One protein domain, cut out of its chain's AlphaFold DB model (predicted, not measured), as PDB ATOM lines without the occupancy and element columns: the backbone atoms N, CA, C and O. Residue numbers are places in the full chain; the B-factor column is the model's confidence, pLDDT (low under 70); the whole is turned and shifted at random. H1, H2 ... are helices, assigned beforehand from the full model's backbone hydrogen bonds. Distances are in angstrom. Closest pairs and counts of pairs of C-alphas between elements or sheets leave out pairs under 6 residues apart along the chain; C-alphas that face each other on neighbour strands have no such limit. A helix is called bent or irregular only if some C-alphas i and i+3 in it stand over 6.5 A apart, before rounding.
ATOM      1  N   LYS A   2       6.337  24.257  21.367       83.75
ATOM      2  CA  LYS A   2       6.012  25.643  20.954       83.75
ATOM      3  C   LYS A   2       4.495  25.815  21.049       83.75
ATOM      4  O   LYS A   2       3.796  25.040  20.405       83.75
ATOM      5  N   THR A   3       4.023  26.763  21.852       92.62
ATOM      6  CA  THR A   3       2.597  26.913  22.202       92.62
ATOM      7  C   THR A   3       1.958  28.177  21.626       92.62
ATOM      8  O   THR A   3       0.765  28.177  21.357       92.62
ATOM      9  N   GLU A   4       2.755  29.216  21.374       92.25
ATOM     10  CA  GLU A   4       2.298  30.526  20.894       92.25
ATOM     11  C   GLU A   4       2.510  30.712  19.384       92.25
ATOM     12  O   GLU A   4       3.476  30.190  18.809       92.25
ATOM     13  N   THR A   5       1.638  31.505  18.749       92.69
ATOM     14  CA  THR A   5       1.681  31.809  17.305       92.69
ATOM     15  C   THR A   5       1.818  33.311  17.050       92.69
ATOM     16  O   THR A   5       1.127  34.119  17.656       92.69
ATOM     17  N   LEU A   6       2.692  33.681  16.108       88.88
ATOM     18  CA  LEU A   6       2.879  35.060  15.651       88.88
ATOM     19  C   LEU A   6       2.276  35.232  14.250       88.88
ATOM     20  O   LEU A   6       2.637  34.495  13.330       88.88
ATOM     21  N   HIS A   7       1.404  36.225  14.076       91.81
ATOM     22  CA  HIS A   7       0.826  36.582  12.779       91.81
ATOM     23  C   HIS A   7       1.501  37.836  12.221       91.81
ATOM     24  O   HIS A   7       1.530  38.873  12.876       91.81
ATOM     25  N   ILE A   8       2.014  37.750  10.992       89.19
ATOM     26  CA  ILE A   8       2.623  38.877  10.276       89.19
ATOM     27  C   ILE A   8       1.832  39.081   8.984       89.19
ATOM     28  O   ILE A   8       1.660  38.139   8.207       89.19
ATOM     29  N   ARG A   9       1.329  40.299   8.762       95.19
ATOM     30  CA  ARG A   9       0.711  40.671   7.483       95.19
ATOM     31  C   ARG A   9       1.812  40.981   6.480       95.19
ATOM     32  O   ARG A   9       2.711  41.754   6.785       95.19
ATOM     33  N   VAL A  10       1.713  40.380   5.303       94.31
ATOM     34  CA  VAL A  10       2.656  40.561   4.200       94.31
ATOM     35  C   VAL A  10       1.881  40.696   2.899       94.31
ATOM     36  O   VAL A  10       0.794  40.129   2.747       94.31
ATOM     37  N   ARG A  11       2.448  41.433   1.956       97.56
ATOM     38  CA  ARG A  11       1.967  41.507   0.582       97.56
ATOM     39  C   ARG A  11       2.290  40.206  -0.164       97.56
ATOM     40  O   ARG A  11       3.188  39.463   0.254       97.56
ATOM     41  N   PRO A  12       1.590  39.899  -1.268       96.25
ATOM     42  CA  PRO A  12       1.875  38.709  -2.066       96.25
ATOM     43  C   PRO A  12       3.340  38.628  -2.522       96.25
ATOM     44  O   PRO A  12       3.954  37.570  -2.392       96.25
ATOM     45  N   GLU A  13       3.931  39.742  -2.959       96.56
ATOM     46  CA  GLU A  13       5.334  39.796  -3.387       96.56
ATOM     47  C   GLU A  13       6.318  39.498  -2.248       96.56
ATOM     48  O   GLU A  13       7.322  38.809  -2.439       96.56
ATOM     49  N   GLU A  14       6.018  39.955  -1.034       94.38
ATOM     50  CA  GLU A  14       6.831  39.684   0.151       94.38
ATOM     51  C   GLU A  14       6.736  38.209   0.536       94.38
ATOM     52  O   GLU A  14       7.748  37.582   0.848       94.38
ATOM     53  N   ARG A  15       5.538  37.617   0.449       92.94
ATOM     54  CA  ARG A  15       5.336  36.189   0.711       92.94
ATOM     55  C   ARG A  15       6.154  35.317  -0.235       92.94
ATOM     56  O   ARG A  15       6.768  34.355   0.227       92.94
ATOM     57  N   GLU A  16       6.167  35.635  -1.526       94.25
ATOM     58  CA  GLU A  16       6.959  34.880  -2.499       94.25
ATOM     59  C   GLU A  16       8.457  35.056  -2.259       94.25
ATOM     60  O   GLU A  16       9.170  34.059  -2.174       94.25
ATOM     61  N   ARG A  17       8.928  36.281  -1.985       94.06
ATOM     62  CA  ARG A  17      10.331  36.508  -1.593       94.06
ATOM     63  C   ARG A  17      10.731  35.671  -0.378       94.06
ATOM     64  O   ARG A  17      11.757  35.000  -0.420       94.06
ATOM     65  N   LEU A  18       9.914  35.652   0.678       92.88
ATOM     66  CA  LEU A  18      10.190  34.866   1.885       92.88
ATOM     67  C   LEU A  18      10.257  33.358   1.587       92.88
ATOM     68  O   LEU A  18      11.135  32.671   2.110       92.88
ATOM     69  N   LYS A  19       9.368  32.833   0.731       91.38
ATOM     70  CA  LYS A  19       9.419  31.428   0.288       91.38
ATOM     71  C   LYS A  19      10.688  31.133  -0.509       91.38
ATOM     72  O   LYS A  19      11.365  30.152  -0.211       91.38
ATOM     73  N   THR A  20      11.031  31.982  -1.477       93.12
ATOM     74  CA  THR A  20      12.239  31.826  -2.294       93.12
ATOM     75  C   THR A  20      13.495  31.839  -1.425       93.12
ATOM     76  O   THR A  20      14.347  30.966  -1.571       93.12
ATOM     77  N   THR A  21      13.600  32.771  -0.472       90.94
ATOM     78  CA  THR A  21      14.758  32.863   0.430       90.94
ATOM     79  C   THR A  21      14.826  31.703   1.428       90.94
ATOM     80  O   THR A  21      15.919  31.233   1.755       90.94
ATOM     81  N   ALA A  22      13.683  31.192   1.899       91.12
ATOM     82  CA  ALA A  22      13.655  29.988   2.728       91.12
ATOM     83  C   ALA A  22      14.156  28.747   1.958       91.12
ATOM     84  O   ALA A  22      14.789  27.866   2.556       91.12
ATOM     85  N   GLY A  23      13.926  28.699   0.641       90.88
ATOM     86  CA  GLY A  23      14.316  27.595  -0.232       90.88
ATOM     87  C   GLY A  23      13.611  26.297   0.165       90.88
ATOM     88  O   GLY A  23      12.413  26.286   0.428       90.88
ATOM     89  N   ALA A  24      14.363  25.198   0.282       87.06
ATOM     90  CA  ALA A  24      13.830  23.904   0.729       87.06
ATOM     91  C   ALA A  24      13.464  23.859   2.230       87.06
ATOM     92  O   ALA A  24      12.930  22.862   2.719       87.06
ATOM     93  N   ARG A  25      13.774  24.911   3.002       88.44
ATOM     94  CA  ARG A  25      13.479  24.950   4.439       88.44
ATOM     95  C   ARG A  25      12.013  25.292   4.659       88.44
ATOM     96  O   ARG A  25      11.446  26.159   4.002       88.44
ATOM     97  N   ARG A  26      11.416  24.697   5.691       90.50
ATOM     98  CA  ARG A  26      10.076  25.081   6.140       90.50
ATOM     99  C   ARG A  26      10.066  26.563   6.537       90.50
ATOM    100  O   ARG A  26      10.754  26.951   7.485       90.50
ATOM    101  N   LEU A  27       9.242  27.360   5.854       90.38
ATOM    102  CA  LEU A  27       9.194  28.821   5.981       90.38
ATOM    103  C   LEU A  27       9.113  29.299   7.442       90.38
ATOM    104  O   LEU A  27       9.903  30.133   7.865       90.38
ATOM    105  N   SER A  28       8.242  28.689   8.255       90.25
ATOM    106  CA  SER A  28       8.089  29.027   9.679       90.25
ATOM    107  C   SER A  28       9.364  28.827  10.508       90.25
ATOM    108  O   SER A  28       9.621  29.570  11.452       90.25
ATOM    109  N   ALA A  29      10.152  27.794  10.192       90.62
ATOM    110  CA  ALA A  29      11.393  27.508  10.905       90.62
ATOM    111  C   ALA A  29      12.487  28.507  10.512       90.62
ATOM    112  O   ALA A  29      13.212  28.993  11.379       90.62
ATOM    113  N   TRP A  30      12.555  28.850   9.223       93.12
ATOM    114  CA  TRP A  30      13.472  29.864   8.713       93.12
ATOM    115  C   TRP A  30      13.142  31.260   9.265       93.12
ATOM    116  O   TRP A  30      14.015  31.875   9.871       93.12
ATOM    117  N   CYS A  31      11.883  31.708   9.184       90.94
ATOM    118  CA  CYS A  31      11.442  32.997   9.731       90.94
ATOM    119  C   CYS A  31      11.777  33.127  11.220       90.94
ATOM    120  O   CYS A  31      12.336  34.134  11.642       90.94
ATOM    121  N   ARG A  32      11.496  32.088  12.021       90.75
ATOM    122  CA  ARG A  32      11.832  32.091  13.450       90.75
ATOM    123  C   ARG A  32      13.336  32.230  13.680       90.75
ATOM    124  O   ARG A  32      13.732  32.972  14.570       90.75
ATOM    125  N   LYS A  33      14.164  31.516  12.908       89.12
ATOM    126  CA  LYS A  33      15.624  31.604  13.032       89.12
ATOM    127  C   LYS A  33      16.114  33.020  12.735       89.12
ATOM    128  O   LYS A  33      16.906  33.536  13.507       89.12
ATOM    129  N   VAL A  34      15.634  33.632  11.654       88.44
ATOM    130  CA  VAL A  34      16.026  34.995  11.262       88.44
ATOM    131  C   VAL A  34      15.590  36.012  12.315       88.44
ATOM    132  O   VAL A  34      16.430  36.750  12.809       88.44
ATOM    133  N   LEU A  35      14.321  35.994  12.736       87.94
ATOM    134  CA  LEU A  35      13.802  36.930  13.742       87.94
ATOM    135  C   LEU A  35      14.545  36.831  15.082       87.94
ATOM    136  O   LEU A  35      14.844  37.848  15.698       87.94
ATOM    137  N   LEU A  36      14.865  35.613  15.533       87.56
ATOM    138  CA  LEU A  36      15.633  35.418  16.764       87.56
ATOM    139  C   LEU A  36      17.110  35.800  16.602       87.56
ATOM    140  O   LEU A  36      17.709  36.257  17.566       87.56
ATOM    141  N   ASN A  37      17.687  35.628  15.411       83.25
ATOM    142  CA  ASN A  37      19.056  36.057  15.126       83.25
ATOM    143  C   ASN A  37      19.178  37.586  15.113       83.25
ATOM    144  O   ASN A  37      20.120  38.122  15.679       83.25
ATOM    145  N   GLU A  38      18.210  38.288  14.522       79.12
ATOM    146  CA  GLU A  38      18.155  39.755  14.569       79.12
ATOM    147  C   GLU A  38      18.020  40.264  16.010       79.12
ATOM    148  O   GLU A  38      18.782  41.134  16.425       79.12
ATOM    149  N   LEU A  39      17.133  39.660  16.812       76.19
ATOM    150  CA  LEU A  39      17.002  39.981  18.242       76.19
ATOM    151  C   LEU A  39      18.284  39.713  19.041       76.19
ATOM    152  O   LEU A  39      18.552  40.414  20.011       76.19
ATOM    153  N   ALA A  40      19.073  38.715  18.642       73.19
ATOM    154  CA  ALA A  40      20.358  38.392  19.255       73.19
ATOM    155  C   ALA A  40      21.515  39.284  18.759       73.19
ATOM    156  O   ALA A  40      22.671  38.983  19.042       73.19
ATOM    157  N   GLY A  41      21.223  40.363  18.023       66.50
ATOM    158  CA  GLY A  41      22.232  41.290  17.521       66.50
ATOM    159  C   GLY A  41      22.798  40.899  16.157       66.50
ATOM    160  O   GLY A  41      23.975  41.125  15.909       66.50
TER     161      GLY A  41
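What this domain is: This is residues 2 to 41 of the 100 residues of the protein "MobC domain-containing protein" of Gluconobacter thailandicus NBRC 3255 (UniProt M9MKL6). Two helices, H1 and H2, meet near their ends as an L, with the tight link at the corner; before them a stretch with no named element, residues 2 to 11, leads to the end of H1 away from that corner. Residues 33 to 41, of which 33 to 39 belong to H2, stick out free. The printed part has 40 residues with two named helices, H1 then H2, and no named strand; its class is all helix. It is only just loose, close to compact, with a radius of gyration of the C-alphas of 10.9 A, and the C-alphas span 26 by 19 by 18 A.

How they stand to each other: After residues 2 to 11 comes H1, residues 12 to 22, and a tight link of 4 residues joins it to H2, residues 27 to 39. H1 and H2 touch only at the corner by their link, with 4 pairs of C-alphas within 8 A. The closest C-alphas are those of Ala 22 and Trp 30, 6.0 A apart, and H2 touches H1 with residues 27 to 31 alone. Their lines are about perpendicular, at 85 degrees, and their centres are 14.0 A apart. In H1 and H2 every O i to N i+4 pair is within hydrogen-bond range.

Where its parts are: The printed part begins with C-alpha 2 at (6.012, 25.643, 20.954). H1 runs from Pro 12, C-alpha at (1.875, 38.709, -2.066), to Ala 22, 15.4 A from first to last C-alpha. H2 runs from Leu 27 to Leu 39, C-alpha at (17.002, 39.981, 18.242), over 18.3 A. Neither helix is bent.

The domain as a whole: The C-alphas farthest apart are those of Thr 3 and Glu 13, at 28.8 A; those of Lys 2 and Gly 41, the first and last printed, are 22.8 A apart. The printed part has no cut. The mean pLDDT of the printed part is 89.5, and residue 41 is under 70.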